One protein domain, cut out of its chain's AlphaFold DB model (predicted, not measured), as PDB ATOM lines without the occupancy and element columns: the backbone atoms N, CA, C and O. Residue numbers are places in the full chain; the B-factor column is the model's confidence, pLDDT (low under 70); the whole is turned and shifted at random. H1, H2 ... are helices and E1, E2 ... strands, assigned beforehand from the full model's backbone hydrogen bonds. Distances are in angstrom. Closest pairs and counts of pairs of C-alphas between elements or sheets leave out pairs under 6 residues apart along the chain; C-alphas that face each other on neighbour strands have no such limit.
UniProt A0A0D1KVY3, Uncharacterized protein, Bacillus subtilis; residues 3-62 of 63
ATOM      1  N   TYR A   3      96.407  73.535  87.108       92.88
ATOM      2  CA  TYR A   3      97.107  74.742  87.579       92.88
ATOM      3  C   TYR A   3      98.538  74.475  88.067       92.88
ATOM      4  O   TYR A   3      99.240  75.405  88.456       92.88
ATOM      5  N   GLY A   4      98.998  73.222  88.026       92.81
ATOM      6  CA  GLY A   4     100.383  72.867  88.311       92.81
ATOM      7  C   GLY A   4     100.825  71.657  87.500       92.81
ATOM      8  O   GLY A   4     100.011  70.784  87.190       92.81
ATOM      9  N   ARG A   5     102.117  71.619  87.158       93.12
ATOM     10  CA  ARG A   5     102.762  70.520  86.425       93.12
ATOM     11  C   ARG A   5     103.951  69.943  87.186       93.12
ATOM     12  O   ARG A   5     104.525  70.660  88.002       93.12
ATOM     13  N   ASN A   6     104.328  68.692  86.920       92.62
ATOM     14  CA  ASN A   6     105.438  67.990  87.585       92.62
ATOM     15  C   ASN A   6     105.322  68.020  89.122       92.62
ATOM     16  O   ASN A   6     106.183  68.539  89.834       92.62
ATOM     17  N   GLN A   7     104.194  67.541  89.636       94.62
ATOM     18  CA  GLN A   7     103.786  67.716  91.025       94.62
ATOM     19  C   GLN A   7     104.179  66.518  91.885       94.62
ATOM     20  O   GLN A   7     103.932  65.372  91.518       94.62
ATOM     21  N   LEU A   8     104.743  66.782  93.067       95.19
ATOM     22  CA  LEU A   8     104.979  65.777  94.102       95.19
ATOM     23  C   LEU A   8     103.850  65.849  95.130       95.19
ATOM     24  O   LEU A   8     103.714  66.843  95.841       95.19
ATOM     25  N   GLN A   9     103.049  64.792  95.236       93.81
ATOM     26  CA  GLN A   9     102.000  64.723  96.246       93.81
ATOM     27  C   GLN A   9     102.623  64.393  97.610       93.81
ATOM     28  O   GLN A   9     103.085  63.277  97.829       93.81
ATOM     29  N   THR A  10     102.607  65.342  98.550       89.50
ATOM     30  CA  THR A  10     103.273  65.205  99.861       89.50
ATOM     31  C   THR A  10     102.817  63.980 100.659       89.50
ATOM     32  O   THR A  10     103.636  63.337 101.313       89.50
ATOM     33  N   SER A  11     101.530  63.628 100.595       90.00
ATOM     34  CA  SER A  11     100.968  62.502 101.353       90.00
ATOM     35  C   SER A  11     101.432  61.135 100.849       90.00
ATOM     36  O   SER A  11     101.662  60.237 101.654       90.00
ATOM     37  N   SER A  12     101.586  60.966  99.533       92.44
ATOM     38  CA  SER A  12     101.955  59.688  98.909       92.44
ATOM     39  C   SER A  12     103.409  59.632  98.437       92.44
ATOM     40  O   SER A  12     103.885  58.563  98.065       92.44
ATOM     41  N   GLN A  13     104.104  60.774  98.410       95.31
ATOM     42  CA  GLN A  13     105.420  60.963  97.786       95.31
ATOM     43  C   GLN A  13     105.460  60.543  96.305       95.31
ATOM     44  O   GLN A  13     106.529  60.323  95.733       95.31
ATOM     45  N   LYS A  14     104.294  60.449  95.657       95.81
ATOM     46  CA  LYS A  14     104.178  60.099  94.246       95.81
ATOM     47  C   LYS A  14     104.251  61.354  93.385       95.81
ATOM     48  O   LYS A  14     103.677  62.392  93.725       95.81
ATOM     49  N   LYS A  15     104.962  61.242  92.264       96.06
ATOM     50  CA  LYS A  15     104.993  62.268  91.223       96.06
ATOM     51  C   LYS A  15     103.845  62.073  90.241       96.06
ATOM     52  O   LYS A  15     103.528  60.937  89.888       96.06
ATOM     53  N   TYR A  16     103.272  63.187  89.816       95.88
ATOM     54  CA  TYR A  16     102.226  63.273  88.810       95.88
ATOM     55  C   TYR A  16     102.558  64.374  87.821       95.88
ATOM     56  O   TYR A  16     103.156  65.389  88.192       95.88
ATOM     57  N   ASP A  17     102.112  64.216  86.582       95.25
ATOM     58  CA  ASP A  17     102.328  65.260  85.584       95.25
ATOM     59  C   ASP A  17     101.529  66.515  85.915       95.25
ATOM     60  O   ASP A  17     102.026  67.611  85.668       95.25
ATOM     61  N   TYR A  18     100.346  66.372  86.522       95.69
ATOM     62  CA  TYR A  18      99.405  67.462  86.759       95.69
ATOM     63  C   TYR A  18      98.763  67.440  88.148       95.69
ATOM     64  O   TYR A  18      98.505  66.386  88.732       95.69
ATOM     65  N   VAL A  19      98.426  68.641  88.630       96.31
ATOM     66  CA  VAL A  19      97.412  68.873  89.668       96.31
ATOM     67  C   VAL A  19      96.332  69.805  89.125       96.31
ATOM     68  O   VAL A  19      96.614  70.762  88.390       96.31
ATOM     69  N   SER A  20      95.080  69.521  89.470       96.00
ATOM     70  CA  SER A  20      93.921  70.281  89.012       96.00
ATOM     71  C   SER A  20      92.871  70.476  90.094       96.00
ATOM     72  O   SER A  20      92.864  69.776  91.101       96.00
ATOM     73  N   VAL A  21      91.969  71.414  89.824       96.81
ATOM     74  CA  VAL A  21      90.777  71.721  90.620       96.81
ATOM     75  C   VAL A  21      89.525  71.721  89.738       96.81
ATOM     76  O   VAL A  21      89.648  71.861  88.510       96.81
ATOM     77  N   PRO A  22      88.319  71.612  90.319       94.81
ATOM     78  CA  PRO A  22      87.068  71.845  89.608       94.81
ATOM     79  C   PRO A  22      87.021  73.228  88.947       94.81
ATOM     80  O   PRO A  22      87.628  74.191  89.418       94.81
ATOM     81  N   TYR A  23      86.312  73.317  87.827       92.25
ATOM     82  CA  TYR A  23      86.005  74.573  87.149       92.25
ATOM     83  C   TYR A  23      84.478  74.708  87.069       92.25
ATOM     84  O   TYR A  23      83.845  73.730  86.664       92.25
ATOM     85  N   PRO A  24      83.894  75.887  87.372       94.06
ATOM     86  CA  PRO A  24      84.539  77.197  87.554       94.06
ATOM     87  C   PRO A  24      85.029  77.517  88.975       94.06
ATOM     88  O   PRO A  24      85.616  78.576  89.181       94.06
ATOM     89  N   GLU A  25      84.790  76.645  89.951       95.12
ATOM     90  CA  GLU A  25      84.982  76.942  91.374       95.12
ATOM     91  C   GLU A  25      86.444  77.219  91.755       95.12
ATOM     92  O   GLU A  25      86.715  78.054  92.617       95.12
ATOM     93  N   GLY A  26      87.395  76.541  91.112       93.19
ATOM     94  CA  GLY A  26      88.817  76.708  91.379       93.19
ATOM     95  C   GLY A  26      89.272  76.059  92.691       93.19
ATOM     96  O   GLY A  26      88.764  75.023  93.118       93.19
ATOM     97  N   ASN A  27      90.299  76.642  93.314       91.88
ATOM     98  CA  ASN A  27      90.953  76.082  94.496       91.88
ATOM     99  C   ASN A  27      90.190  76.429  95.788       91.88
ATOM    100  O   ASN A  27      90.381  77.506  96.351       91.88
ATOM    101  N   ILE A  28      89.329  75.513  96.243       92.19
ATOM    102  CA  ILE A  28      88.539  75.662  97.480       92.19
ATOM    103  C   ILE A  28      89.322  75.153  98.697       92.19
ATOM    104  O   ILE A  28      89.445  75.843  99.707       92.19
ATOM    105  N   ASN A  29      89.799  73.910  98.625       90.31
ATOM    106  CA  ASN A  29      90.656  73.275  99.621       90.31
ATOM    107  C   ASN A  29      91.326  72.034  99.017       90.31
ATOM    108  O   ASN A  29      90.980  71.593  97.921       90.31
ATOM    109  N   GLU A  30      92.261  71.450  99.762       86.81
ATOM    110  CA  GLU A  30      93.098  70.346  99.291       86.81
ATOM    111  C   GLU A  30      92.338  69.074  98.895       86.81
ATOM    112  O   GLU A  30      92.824  68.324  98.051       86.81
ATOM    113  N   ASN A  31      91.134  68.848  99.432       88.19
ATOM    114  CA  ASN A  31      90.335  67.666  99.099       88.19
ATOM    115  C   ASN A  31      89.788  67.711  97.667       88.19
ATOM    116  O   ASN A  31      89.381  66.683  97.134       88.19
ATOM    117  N   TYR A  32      89.779  68.894  97.045       91.31
ATOM    118  CA  TYR A  32      89.369  69.086  95.656       91.31
ATOM    119  C   TYR A  32      90.542  69.023  94.672       91.31
ATOM    120  O   TYR A  32      90.334  69.207  93.474       91.31
ATOM    121  N   ASN A  33      91.764  68.759  95.145       93.69
ATOM    122  CA  ASN A  33      92.909  68.581  94.263       93.69
ATOM    123  C   ASN A  33      92.878  67.190  93.624       93.69
ATOM    124  O   ASN A  33      92.961  66.174  94.315       93.69
ATOM    125  N   LEU A  34      92.832  67.146  92.294       94.75
ATOM    126  CA  LEU A  34      93.015  65.917  91.527       94.75
ATOM    127  C   LEU A  34      94.416  65.872  90.927       94.75
ATOM    128  O   LEU A  34      94.808  66.780  90.191       94.75
ATOM    129  N   PHE A  35      95.133  64.785  91.210       95.94
ATOM    130  CA  PHE A  35      96.457  64.491  90.668       95.94
ATOM    131  C   PHE A  35      96.352  63.417  89.588       95.94
ATOM    132  O   PHE A  35      95.732  62.377  89.815       95.94
ATOM    133  N   PHE A  36      96.952  63.659  88.426       96.00
ATOM    134  CA  PHE A  36      96.893  62.741  87.291       96.00
ATOM    135  C   PHE A  36      98.057  62.984  86.320       96.00
ATOM    136  O   PHE A  36      98.733  64.009  86.374       96.00
ATOM    137  N   ASN A  37      98.303  62.002  85.464       95.69
ATOM    138  CA  ASN A  37      99.326  61.975  84.431       95.69
ATOM    139  C   ASN A  37      98.737  62.326  83.059       95.69
ATOM    140  O   ASN A  37      97.519  62.299  82.866       95.69
ATOM    141  N   HIS A  38      99.607  62.654  82.110       93.38
ATOM    142  CA  HIS A  38      99.236  63.091  80.767       93.38
ATOM    143  C   HIS A  38      98.471  62.045  79.959       93.38
ATOM    144  O   HIS A  38      97.549  62.397  79.231       93.38
ATOM    145  N   ASP A  39      98.789  60.767  80.140       94.81
ATOM    146  CA  ASP A  39      98.122  59.640  79.482       94.81
ATOM    147  C   ASP A  39      96.644  59.467  79.877       94.81
ATOM    148  O   ASP A  39      95.902  58.776  79.184       94.81
ATOM    149  N   MET A  40      96.199  60.112  80.958       96.31
ATOM    150  CA  MET A  40      94.802  60.108  81.402       96.31
ATOM    151  C   MET A  40      93.973  61.275  80.838       96.31
ATOM    152  O   MET A  40      92.797  61.399  81.178       96.31
ATOM    153  N   ILE A  41      94.557  62.144  80.003       94.38
ATOM    154  CA  ILE A  41      93.831  63.238  79.344       94.38
ATOM    155  C   ILE A  41      93.227  62.725  78.037       94.38
ATOM    156  O   ILE A  41      93.947  62.406  77.097       94.38
ATOM    157  N   GLU A  42      91.898  62.700  77.965       96.88
ATOM    158  CA  GLU A  42      91.174  62.352  76.737       96.88
ATOM    159  C   GLU A  42      91.107  63.534  75.756       96.88
ATOM    160  O   GLU A  42      91.424  63.388  74.579       96.88
ATOM    161  N   GLU A  43      90.736  64.721  76.244       96.12
ATOM    162  CA  GLU A  43      90.584  65.926  75.426       96.12
ATOM    163  C   GLU A  43      90.961  67.189  76.215       96.12
ATOM    164  O   GLU A  43      90.659  67.324  77.405       96.12
ATOM    165  N   VAL A  44      91.598  68.149  75.535       93.88
ATOM    166  CA  VAL A  44      91.871  69.490  76.066       93.88
ATOM    167  C   VAL A  44      90.908  70.485  75.427       93.88
ATOM    168  O   VAL A  44      91.070  70.875  74.276       93.88
ATOM    169  N   LEU A  45      89.914  70.928  76.199       95.56
ATOM    170  CA  LEU A  45      88.887  71.861  75.714       95.56
ATOM    171  C   LEU A  45      89.390  73.307  75.590       95.56
ATOM    172  O   LEU A  45      88.876  74.080  74.783       95.56
ATOM    173  N   PHE A  46      90.360  73.701  76.420       95.00
ATOM    174  CA  PHE A  46      90.906  75.057  76.434       95.00
ATOM    175  C   PHE A  46      92.302  75.093  77.068       95.00
ATOM    176  O   PHE A  46      92.476  74.682  78.214       95.00
ATOM    177  N   GLU A  47      93.286  75.624  76.339       91.00
ATOM    178  CA  GLU A  47      94.682  75.711  76.802       91.00
ATOM    179  C   GLU A  47      94.996  77.007  77.564       91.00
ATOM    180  O   GLU A  47      95.979  77.077  78.298       91.00
ATOM    181  N   GLY A  48      94.157  78.037  77.421       91.31
ATOM    182  CA  GLY A  48      94.406  79.342  78.025       91.31
ATOM    183  C   GLY A  48      95.528  80.121  77.343       91.31
ATOM    184  O   GLY A  48      95.738  80.039  76.135       91.31
ATOM    185  N   TYR A  49      96.204  80.960  78.125       91.75
ATOM    186  CA  TYR A  49      97.287  81.804  77.634       91.75
ATOM    187  C   TYR A  49      98.606  81.028  77.594       91.75
ATOM    188  O   TYR A  49      99.019  80.455  78.599       91.75
ATOM    189  N   GLN A  50      99.290  81.062  76.449       93.19
ATOM    190  CA  GLN A  50     100.568  80.386  76.244       93.19
ATOM    191  C   GLN A  50     101.659  81.380  75.855       93.19
ATOM    192  O   GLN A  50     101.559  82.071  74.837       93.19
ATOM    193  N   THR A  51     102.736  81.405  76.635       94.06
ATOM    194  CA  THR A  51     103.966  82.126  76.293       94.06
ATOM    195  C   THR A  51     104.880  81.263  75.420       94.06
ATOM    196  O   THR A  51     104.660  80.066  75.234       94.06
ATOM    197  N   GLN A  52     105.935  81.860  74.866       95.56
ATOM    198  CA  GLN A  52     106.947  81.098  74.131       95.56
ATOM    199  C   GLN A  52     107.715  80.129  75.045       95.56
ATOM    200  O   GLN A  52     108.007  79.010  74.633       95.56
ATOM    201  N   GLU A  53     107.983  80.535  76.289       92.69
ATOM    202  CA  GLU A  53     108.587  79.679  77.318       92.69
ATOM    203  C   GLU A  53     107.708  78.465  77.626       92.69
ATOM    204  O   GLU A  53     108.209  77.350  77.713       92.69
ATOM    205  N   GLU A  54     106.390  78.666  77.714       90.44
ATOM    206  CA  GLU A  54     105.432  77.582  77.929       90.44
ATOM    207  C   GLU A  54     105.442  76.573  76.773       90.44
ATOM    208  O   GLU A  54     105.492  75.364  76.995       90.44
ATOM    209  N   LYS A  55     105.458  77.057  75.526       91.31
ATOM    210  CA  LYS A  55     105.549  76.183  74.347       91.31
ATOM    211  C   LYS A  55     106.840  75.361  74.358       91.31
ATOM    212  O   LYS A  55     106.781  74.151  74.173       91.31
ATOM    213  N   ALA A  56     107.976  75.992  74.660       91.75
ATOM    214  CA  ALA A  56     109.262  75.303  74.775       91.75
ATOM    215  C   ALA A  56     109.284  74.285  75.933       91.75
ATOM    216  O   ALA A  56     109.847  73.196  75.808       91.75
ATOM    217  N   PHE A  57     108.634  74.603  77.058       88.69
ATOM    218  CA  PHE A  57     108.480  73.667  78.167       88.69
ATOM    219  C   PHE A  57     107.665  72.440  77.741       88.69
ATOM    220  O   PHE A  57     108.115  71.322  77.962       88.69
ATOM    221  N   GLN A  58     106.527  72.619  77.059       85.88
ATOM    222  CA  GLN A  58     105.707  71.505  76.562       85.88
ATOM    223  C   GLN A  58     106.466  70.553  75.626       85.88
ATOM    224  O   GLN A  58     106.250  69.344  75.678       85.88
ATOM    225  N   GLU A  59     107.382  71.062  74.798       87.06
ATOM    226  CA  GLU A  59     108.193  70.218  73.908       87.06
ATOM    227  C   GLU A  59     109.139  69.282  74.671       87.06
ATOM    228  O   GLU A  59     109.378  68.157  74.230       87.06
ATOM    229  N   THR A  60     109.646  69.727  75.822       84.44
ATOM    230  CA  THR A  60     110.557  68.945  76.677       84.44
ATOM    231  C   THR A  60     109.828  68.138  77.753       84.44
ATOM    232  O   THR A  60     110.372  67.159  78.254       84.44
ATOM    233  N   PHE A  61     108.589  68.512  78.079       77.25
ATOM    234  CA  PHE A  61     107.746  67.894  79.104       77.25
ATOM    235  C   PHE A  61     107.044  66.601  78.644       77.25
ATOM    236  O   PHE A  61     106.165  66.094  79.334       77.25
ATOM    237  N   LYS A  62     107.415  66.036  77.492       59.41
ATOM    238  CA  LYS A  62     106.876  64.741  77.061       59.41
ATOM    239  C   LYS A  62     107.441  63.637  77.960       59.41
ATOM    240  O   LYS A  62     108.605  63.270  77.808       59.41
TER     241      LYS A  62
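This is residues 3 to 62 of the 63 residues of an uncharacterized protein of Bacillus subtilis (UniProt A0A0D1KVY3). A small, strongly twisted sheet of three strands, E1, E2 and E3, makes one part of the domain, and a long arm leaves it and ends in a single helix, H1, held well away from the sheet. Residues 40 to 60, of which 52 to 60 belong to H1, stand free; a long loop, residues 21 to 33, joins E2 to E3. The printed part has 60 residues, with three named strands and then one named helix along the chain; the sheet's order is E1, E2, E3, antiparallel throughout. The class is mixed, helices and strands, with under half of the residues in named elements. The whole is only just loose, close to compact, with a radius of gyration of the C-alphas of 12.6 A and spans of 32 by 28 by 21 A.

E1, residues 3 to 9, begins at C-alpha 3 (97.107, 74.742, 87.579) and is 14.1 A long. E2, residues 14 to 20, measures 15.4 A. E3, residues 34 to 36, measures 6.6 A. H1, residues 52 to 60, measures 12.9 A and ends at C-alpha 60 (110.557, 68.945, 76.677).

The strands form a meander, each the antiparallel neighbour of the one before; E2 is the inner strand. E1 and E2 are a hairpin at 154 degrees, with N 6 and O 17 2.8 A apart. E2 and E3 are a hairpin at 123 degrees, with N 20 and O 34 2.8 A apart. H1 is not on the sheet, with 0 pairs of C-alphas within 10 A. In H1 every O i to N i+4 pair is within hydrogen-bond range.

The two C-alphas farthest apart, those of Ser 11 and Gln 52, are 33.5 A apart. The printed part has no cut. The link from E1 to E2 is tight; those from E2 to E3 and from E3 to H1 are long. The mean pLDDT of the printed part is 92.3, and residue 62 is under 70.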